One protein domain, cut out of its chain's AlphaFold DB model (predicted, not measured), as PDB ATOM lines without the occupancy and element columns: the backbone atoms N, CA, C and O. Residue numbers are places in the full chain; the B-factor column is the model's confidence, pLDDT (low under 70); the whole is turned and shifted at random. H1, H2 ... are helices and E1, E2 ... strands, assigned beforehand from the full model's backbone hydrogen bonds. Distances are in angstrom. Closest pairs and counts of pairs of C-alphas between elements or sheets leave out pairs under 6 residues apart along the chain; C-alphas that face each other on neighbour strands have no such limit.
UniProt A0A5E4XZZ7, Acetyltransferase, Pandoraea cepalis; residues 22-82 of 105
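This is residues 22 to 82 of the 105 residues of the protein "Acetyltransferase" of Pandoraea cepalis (UniProt A0A5E4XZZ7). What shape do these atoms make? Two helices, H2 and H3, pack on each other at a steep tilt, with a long loop of residues 40 to 51 joining them and the short helix H1 packed on H3. After H3 the chain turns into the strand E1, and residues 76 to 82 stick out from the body as a tail. What is it made of, and how large is it? The printed part has 61 residues with three named helices and one named strand, in the order H1, H2, H3, E1, and its class is mostly helix. It is only just loose, close to compact, with a radius of gyration of the C-alphas of 12.7 A and spans of 35 by 34 by 19 A.

What touches the longest helix? H3, residues 52 to 67, touches H2, residues 27 to 39, and their closest C-alphas, those of Ala 31 and Ala 55, are 5.0 A apart. H2 and H3 run opposite ways at a steep tilt of 59 degrees. With its residues 59 to 63 alone, H3 also touches H1, residues 22 to 25, the closest C-alphas being those of Thr 23 and Ala 63 at 5.3 A. How do the remaining parts stand? H1 and H2 meet only through their link. E1, residues 73 to 78, is apart from H2 and pairs with no named strand; its closest C-alpha to H3 is that of Leu 73, 6.8 A from that of Val 66. What do the backbone N and O atoms show? In H2 and H3 every O i to N i+4 pair is within hydrogen-bond range. H1 is too short for such a pair, and its one O i to N i+3 pair is within range.

Where does the longest helix run? H3 goes from C-alpha 52 at (-2.758, 76.963, -6.518) to C-alpha 67 at (14.369, 75.871, -20.798), a length of 22.3 A. How long are the others? H2 measures 18.0 A from first to last C-alpha, E1 16.5 A and H1 5.1 A. Where do the first and last elements lie? H1 begins with C-alpha 22 at (8.621, 83.622, -20.354), and E1 ends with C-alpha 78 at (-6.841, 86.601, -27.226).

How far does it reach? The two C-alphas farthest apart are those of Met 47 and Gly 82, at 39.6 A. Which links are long, and is there a cut? The link from H2 to H3, of 12 residues, is long, while those from H1 to H2 and from H3 to E1 are tight; the printed part has no cut. Where is the model's confidence low? Residues 40 to 49 and 79 to 82 are under 70, and the mean pLDDT of the printed part is 80.5.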
ATOM      1  N   GLN A  22       9.994  83.182 -20.098       88.44
ATOM      2  CA  GLN A  22       8.621  83.622 -20.354       88.44
ATOM      3  C   GLN A  22       7.584  82.747 -19.642       88.44
ATOM      4  O   GLN A  22       6.585  83.256 -19.140       88.44
ATOM      5  N   THR A  23       7.825  81.437 -19.568       87.50
ATOM      6  CA  THR A  23       6.963  80.504 -18.832       87.50
ATOM      7  C   THR A  23       7.001  80.808 -17.338       87.50
ATOM      8  O   THR A  23       5.946  80.880 -16.718       87.50
ATOM      9  N   LEU A  24       8.192  81.047 -16.775       88.75
ATOM     10  CA  LEU A  24       8.382  81.440 -15.374       88.75
ATOM     11  C   LEU A  24       7.633  82.730 -15.022       88.75
ATOM     12  O   LEU A  24       6.967  82.786 -13.990       88.75
ATOM     13  N   ALA A  25       7.687  83.735 -15.896       89.94
ATOM     14  CA  ALA A  25       6.961  84.990 -15.712       89.94
ATOM     15  C   ALA A  25       5.431  84.828 -15.806       89.94
ATOM     16  O   ALA A  25       4.695  85.633 -15.244       89.94
ATOM     17  N   ALA A  26       4.946  83.797 -16.502       89.00
ATOM     18  CA  ALA A  26       3.522  83.544 -16.716       89.00
ATOM     19  C   ALA A  26       2.922  82.493 -15.762       89.00
ATOM     20  O   ALA A  26       1.764  82.122 -15.941       89.00
ATOM     21  N   ILE A  27       3.676  82.003 -14.768       91.50
ATOM     22  CA  ILE A  27       3.256  80.889 -13.899       91.50
ATOM     23  C   ILE A  27       1.899  81.138 -13.239       91.50
ATOM     24  O   ILE A  27       1.089  80.218 -13.209       91.50
ATOM     25  N   ASP A  28       1.654  82.339 -12.716       87.56
ATOM     26  CA  ASP A  28       0.416  82.619 -11.981       87.56
ATOM     27  C   ASP A  28      -0.807  82.547 -12.903       87.56
ATOM     28  O   ASP A  28      -1.761  81.834 -12.608       87.56
ATOM     29  N   VAL A  29      -0.725  83.172 -14.081       87.31
ATOM     30  CA  VAL A  29      -1.791  83.126 -15.095       87.31
ATOM     31  C   VAL A  29      -1.998  81.699 -15.608       87.31
ATOM     32  O   VAL A  29      -3.127  81.238 -15.746       87.31
ATOM     33  N   LEU A  30      -0.914  80.962 -15.864       88.62
ATOM     34  CA  LEU A  30      -0.988  79.565 -16.297       88.62
ATOM     35  C   LEU A  30      -1.587  78.657 -15.211       88.62
ATOM     36  O   LEU A  30      -2.287  77.693 -15.529       88.62
ATOM     37  N   ALA A  31      -1.307  78.933 -13.935       89.75
ATOM     38  CA  ALA A  31      -1.873  78.203 -12.808       89.75
ATOM     39  C   ALA A  31      -3.383  78.427 -12.712       89.75
ATOM     40  O   ALA A  31      -4.112  77.448 -12.574       89.75
ATOM     41  N   ASP A  32      -3.838  79.671 -12.858       86.12
ATOM     42  CA  ASP A  32      -5.261  80.014 -12.830       86.12
ATOM     43  C   ASP A  32      -6.010  79.326 -13.993       86.12
ATOM     44  O   ASP A  32      -6.966  78.591 -13.754       86.12
ATOM     45  N   VAL A  33      -5.478  79.387 -15.225       86.75
ATOM     46  CA  VAL A  33      -6.040  78.669 -16.392       86.75
ATOM     47  C   VAL A  33      -6.109  77.154 -16.162       86.75
ATOM     48  O   VAL A  33      -7.080  76.499 -16.551       86.75
ATOM     49  N   LEU A  34      -5.080  76.563 -15.544       84.38
ATOM     50  CA  LEU A  34      -5.056  75.128 -15.256       84.38
ATOM     51  C   LEU A  34      -6.117  74.744 -14.218       84.38
ATOM     52  O   LEU A  34      -6.763  73.705 -14.363       84.38
ATOM     53  N   ILE A  35      -6.294  75.560 -13.180       84.50
ATOM     54  CA  ILE A  35      -7.318  75.353 -12.154       84.50
ATOM     55  C   ILE A  35      -8.708  75.437 -12.783       84.50
ATOM     56  O   ILE A  35      -9.499  74.516 -12.580       84.50
ATOM     57  N   ASP A  36      -8.964  76.453 -13.609       83.69
ATOM     58  CA  ASP A  36     -10.237  76.625 -14.316       83.69
ATOM     59  C   ASP A  36     -10.544  75.428 -15.223       83.69
ATOM     60  O   ASP A  36     -11.662  74.915 -15.233       83.69
ATOM     61  N   CYS A  37      -9.537  74.899 -15.925       82.25
ATOM     62  CA  CYS A  37      -9.677  73.692 -16.741       82.25
ATOM     63  C   CYS A  37     -10.013  72.446 -15.901       82.25
ATOM     64  O   CYS A  37     -10.885  71.663 -16.280       82.25
ATOM     65  N   VAL A  38      -9.346  72.247 -14.757       81.75
ATOM     66  CA  VAL A  38      -9.605  71.110 -13.851       81.75
ATOM     67  C   VAL A  38     -10.987  71.207 -13.207       81.75
ATOM     68  O   VAL A  38     -11.673  70.191 -13.069       81.75
ATOM     69  N   GLN A  39     -11.405  72.412 -12.816       77.62
ATOM     70  CA  GLN A  39     -12.729  72.672 -12.250       77.62
ATOM     71  C   GLN A  39     -13.833  72.527 -13.301       77.62
ATOM     72  O   GLN A  39     -14.872  71.937 -13.018       77.62
ATOM     73  N   GLY A  40     -13.580  72.979 -14.531       69.81
ATOM     74  CA  GLY A  40     -14.472  72.832 -15.680       69.81
ATOM     75  C   GLY A  40     -14.584  71.403 -16.223       69.81
ATOM     76  O   GLY A  40     -15.281  71.183 -17.211       69.81
ATOM     77  N   GLY A  41     -13.910  70.425 -15.607       63.75
ATOM     78  CA  GLY A  41     -13.985  69.018 -16.002       63.75
ATOM     79  C   GLY A  41     -13.258  68.701 -17.309       63.75
ATOM     80  O   GLY A  41     -13.529  67.667 -17.924       63.75
ATOM     81  N   ALA A  42     -12.331  69.560 -17.751       67.19
ATOM     82  CA  ALA A  42     -11.448  69.216 -18.854       67.19
ATOM     83  C   ALA A  42     -10.646  67.965 -18.471       67.19
ATOM     84  O   ALA A  42     -10.153  67.850 -17.349       67.19
ATOM     85  N   SER A  43     -10.489  67.026 -19.408       55.28
ATOM     86  CA  SER A  43      -9.726  65.786 -19.203       55.28
ATOM     87  C   SER A  43      -8.209  66.048 -19.203       55.28
ATOM     88  O   SER A  43      -7.455  65.465 -19.980       55.28
ATOM     89  N   VAL A  44      -7.755  66.950 -18.337       62.44
ATOM     90  CA  VAL A  44      -6.359  67.123 -17.942       62.44
ATOM     91  C   VAL A  44      -6.133  66.169 -16.767       62.44
ATOM     92  O   VAL A  44      -6.945  66.143 -15.855       62.44
ATOM     93  N   SER A  45      -5.097  65.327 -16.791       62.53
ATOM     94  CA  SER A  45      -4.890  64.168 -15.892       62.53
ATOM     95  C   SER A  45      -4.692  64.473 -14.386       62.53
ATOM     96  O   SER A  45      -3.958  63.764 -13.696       62.53
ATOM     97  N   PHE A  46      -5.303  65.532 -13.857       61.22
ATOM     98  CA  PHE A  46      -5.253  65.958 -12.468       61.22
ATOM     99  C   PHE A  46      -6.476  65.456 -11.697       61.22
ATOM    100  O   PHE A  46      -7.619  65.650 -12.096       61.22
ATOM    101  N   MET A  47      -6.217  64.847 -10.542       59.38
ATOM    102  CA  MET A  47      -7.247  64.511  -9.559       59.38
ATOM    103  C   MET A  47      -7.586  65.762  -8.741       59.38
ATOM    104  O   MET A  47      -6.681  66.415  -8.208       59.38
ATOM    105  N   GLN A  48      -8.873  66.096  -8.641       55.62
ATOM    106  CA  GLN A  48      -9.359  67.185  -7.791       55.62
ATOM    107  C   GLN A  48      -9.172  66.853  -6.294       55.62
ATOM    108  O   GLN A  48      -9.258  65.680  -5.924       55.62
ATOM    109  N   PRO A  49      -8.962  67.859  -5.418       66.94
ATOM    110  CA  PRO A  49      -8.793  69.286  -5.717       66.94
ATOM    111  C   PRO A  49      -7.349  69.652  -6.120       66.94
ATOM    112  O   PRO A  49      -6.370  69.207  -5.510       66.94
ATOM    113  N   LEU A  50      -7.211  70.508  -7.139       76.62
ATOM    114  CA  LEU A  50      -5.936  71.120  -7.522       76.62
ATOM    115  C   LEU A  50      -5.785  72.459  -6.788       76.62
ATOM    116  O   LEU A  50      -6.546  73.388  -7.040       76.62
ATOM    117  N   THR A  51      -4.814  72.556  -5.878       85.81
ATOM    118  CA  THR A  51      -4.506  73.820  -5.194       85.81
ATOM    119  C   THR A  51      -3.605  74.698  -6.056       85.81
ATOM    120  O   THR A  51      -2.881  74.194  -6.926       85.81
ATOM    121  N   ARG A  52      -3.597  76.009  -5.786       86.62
ATOM    122  CA  ARG A  52      -2.758  76.963  -6.518       86.62
ATOM    123  C   ARG A  52      -1.279  76.631  -6.393       86.62
ATOM    124  O   ARG A  52      -0.579  76.605  -7.395       86.62
ATOM    125  N   GLU A  53      -0.820  76.228  -5.213       87.75
ATOM    126  CA  GLU A  53       0.578  75.849  -4.976       87.75
ATOM    127  C   GLU A  53       0.988  74.647  -5.834       87.75
ATOM    128  O   GLU A  53       2.086  74.620  -6.393       87.75
ATOM    129  N   ARG A  54       0.097  73.654  -5.979       85.94
ATOM    130  CA  ARG A  54       0.340  72.479  -6.830       85.94
ATOM    131  C   ARG A  54       0.355  72.852  -8.311       85.94
ATOM    132  O   ARG A  54       1.205  72.340  -9.039       85.94
ATOM    133  N   ALA A  55      -0.531  73.748  -8.743       87.19
ATOM    134  CA  ALA A  55      -0.558  74.264 -10.110       87.19
ATOM    135  C   ALA A  55       0.723  75.057 -10.437       87.19
ATOM    136  O   ALA A  55       1.407  74.758 -11.416       87.19
ATOM    137  N   THR A  56       1.130  75.985  -9.567       89.44
ATOM    138  CA  THR A  56       2.384  76.747  -9.674       89.44
ATOM    139  C   THR A  56       3.601  75.815  -9.711       89.44
ATOM    140  O   THR A  56       4.478  75.968 -10.561       89.44
ATOM    141  N   ALA A  57       3.667  74.812  -8.827       89.31
ATOM    142  CA  ALA A  57       4.771  73.850  -8.789       89.31
ATOM    143  C   ALA A  57       4.851  72.989 -10.060       89.31
ATOM    144  O   ALA A  57       5.948  72.675 -10.526       89.31
ATOM    145  N   PHE A  58       3.706  72.623 -10.643       89.00
ATOM    146  CA  PHE A  58       3.656  71.954 -11.939       89.00
ATOM    147  C   PHE A  58       4.236  72.846 -13.045       89.00
ATOM    148  O   PHE A  58       5.142  72.414 -13.760       89.00
ATOM    149  N   TRP A  59       3.797  74.104 -13.136       91.50
ATOM    150  CA  TRP A  59       4.274  75.036 -14.162       91.50
ATOM    151  C   TRP A  59       5.755  75.392 -14.031       91.50
ATOM    152  O   TRP A  59       6.429  75.529 -15.048       91.50
ATOM    153  N   ARG A  60       6.311  75.426 -12.812       90.50
ATOM    154  CA  ARG A  60       7.767  75.550 -12.600       90.50
ATOM    155  C   ARG A  60       8.545  74.400 -13.239       90.50
ATOM    156  O   ARG A  60       9.490  74.641 -13.984       90.50
ATOM    157  N   LYS A  61       8.105  73.155 -13.029       89.69
ATOM    158  CA  LYS A  61       8.726  71.977 -13.665       89.69
ATOM    159  C   LYS A  61       8.601  72.016 -15.189       89.69
ATOM    160  O   LYS A  61       9.513  71.592 -15.896       89.69
ATOM    161  N   VAL A  62       7.479  72.522 -15.707       88.94
ATOM    162  CA  VAL A  62       7.302  72.733 -17.151       88.94
ATOM    163  C   VAL A  62       8.281  73.787 -17.663       88.94
ATOM    164  O   VAL A  62       8.947  73.525 -18.659       88.94
ATOM    165  N   ALA A  63       8.432  74.921 -16.974       88.94
ATOM    166  CA  ALA A  63       9.373  75.978 -17.349       88.94
ATOM    167  C   ALA A  63      10.817  75.459 -17.438       88.94
ATOM    168  O   ALA A  63      11.512  75.739 -18.413       88.94
ATOM    169  N   GLU A  64      11.247  74.635 -16.479       89.56
ATOM    170  CA  GLU A  64      12.562  73.983 -16.511       89.56
ATOM    171  C   GLU A  64      12.718  73.022 -17.699       89.56
ATOM    172  O   GLU A  64      13.787  72.956 -18.302       89.56
ATOM    173  N   GLY A  65      11.676  72.259 -18.044       87.94
ATOM    174  CA  GLY A  65      11.690  71.373 -19.214       87.94
ATOM    175  C   GLY A  65      11.697  72.140 -20.541       87.94
ATOM    176  O   GLY A  65      12.356  71.729 -21.493       87.94
ATOM    177  N   VAL A  66      11.014  73.286 -20.598       90.50
ATOM    178  CA  VAL A  66      11.037  74.195 -21.753       90.50
ATOM    179  C   VAL A  66      12.413  74.843 -21.901       90.50
ATOM    180  O   VAL A  66      12.947  74.877 -23.008       90.50
ATOM    181  N   ALA A  67      13.021  75.299 -20.802       87.75
ATOM    182  CA  ALA A  67      14.369  75.871 -20.798       87.75
ATOM    183  C   ALA A  67      15.426  74.871 -21.295       87.75
ATOM    184  O   ALA A  67      16.352  75.248 -22.006       87.75
ATOM    185  N   ARG A  68      15.255  73.585 -20.964       88.00
ATOM    186  CA  ARG A  68      16.108  72.483 -21.437       88.00
ATOM    187  C   ARG A  68      15.798  72.020 -22.865       88.00
ATOM    188  O   ARG A  68      16.476  71.133 -23.370       88.00
ATOM    189  N   GLY A  69      14.775  72.580 -23.513       87.00
ATOM    190  CA  GLY A  69      14.342  72.170 -24.850       87.00
ATOM    191  C   GLY A  69      13.663  70.796 -24.905       87.00
ATOM    192  O   GLY A  69      13.363  70.309 -25.990       87.00
ATOM    193  N   GLU A  70      13.375  70.180 -23.757       87.69
ATOM    194  CA  GLU A  70      12.712  68.873 -23.657       87.69
ATOM    195  C   GLU A  70      11.220  68.962 -24.017       87.69
ATOM    196  O   GLU A  70      10.585  67.957 -24.341       87.69
ATOM    197  N   ARG A  71      10.631  70.163 -23.916       83.56
ATOM    198  CA  ARG A  71       9.204  70.420 -24.147       83.56
ATOM    199  C   ARG A  71       8.989  71.768 -24.831       83.56
ATOM    200  O   ARG A  71       9.721  72.724 -24.598       83.56
ATOM    201  N   ALA A  72       7.947  71.854 -25.652       84.19
ATOM    202  CA  ALA A  72       7.467  73.110 -26.218       84.19
ATOM    203  C   ALA A  72       6.180  73.534 -25.504       84.19
ATOM    204  O   ALA A  72       5.236  72.746 -25.452       84.19
ATOM    205  N   LEU A  73       6.130  74.766 -24.991       87.12
ATOM    206  CA  LEU A  73       4.907  75.351 -24.450       87.12
ATOM    207  C   LEU A  73       4.330  76.358 -25.445       87.12
ATOM    208  O   LEU A  73       5.003  77.311 -25.838       87.12
ATOM    209  N   LEU A  74       3.084  76.129 -25.855       86.56
ATOM    210  CA  LEU A  74       2.316  77.020 -26.718       86.56
ATOM    211  C   LEU A  74       1.136  77.571 -25.922       86.56
ATOM    212  O   LEU A  74       0.416  76.803 -25.285       86.56
ATOM    213  N   VAL A  75       0.935  78.883 -25.984       86.44
ATOM    214  CA  VAL A  75      -0.189  79.577 -25.356       86.44
ATOM    215  C   VAL A  75      -1.024  80.279 -26.414       86.44
ATOM    216  O   VAL A  75      -0.492  80.907 -27.325       86.44
ATOM    217  N   ALA A  76      -2.340  80.166 -26.290       83.81
ATOM    218  CA  ALA A  76      -3.303  80.888 -27.105       83.81
ATOM    219  C   ALA A  76      -3.673  82.185 -26.389       83.81
ATOM    220  O   ALA A  76      -4.261  82.118 -25.316       83.81
ATOM    221  N   ARG A  77      -3.322  83.343 -26.951       79.69
ATOM    222  CA  ARG A  77      -3.684  84.666 -26.426       79.69
ATOM    223  C   ARG A  77      -4.805  85.272 -27.245       79.69
ATOM    224  O   ARG A  77      -4.726  85.283 -28.471       79.69
ATOM    225  N   TRP A  78      -5.804  85.818 -26.574       75.81
ATOM    226  CA  TRP A  78      -6.841  86.601 -27.226       75.81
ATOM    227  C   TRP A  78      -6.327  88.016 -27.547       75.81
ATOM    228  O   TRP A  78      -5.709  88.670 -26.704       75.81
ATOM    229  N   ARG A  79      -6.560  88.479 -28.776       59.41
ATOM    230  CA  ARG A  79      -6.183  89.791 -29.312       59.41
ATOM    231  C   ARG A  79      -7.415  90.466 -29.907       59.41
ATOM    232  O   ARG A  79      -7.621  90.395 -31.112       59.41
ATOM    233  N   GLU A  80      -8.216  91.147 -29.095       57.09
ATOM    234  CA  GLU A  80      -9.250  92.043 -29.631       57.09
ATOM    235  C   GLU A  80      -8.573  93.200 -30.390       57.09
ATOM    236  O   GLU A  80      -7.904  94.025 -29.758       57.09
ATOM    237  N   PRO A  81      -8.712  93.320 -31.726       46.28
ATOM    238  CA  PRO A  81      -8.231  94.502 -32.415       46.28
ATOM    239  C   PRO A  81      -9.143  95.679 -32.045       46.28
ATOM    240  O   PRO A  81     -10.270  95.781 -32.521       46.28
ATOM    241  N   GLY A  82      -8.647  96.575 -31.188       53.84
ATOM    242  CA  GLY A  82      -9.312  97.841 -30.857       53.84
ATOM    243  C   GLY A  82     -10.064  97.895 -29.525       53.84
ATOM    244  O   GLY A  82     -10.752  98.882 -29.281       53.84
TER     245      GLY A  82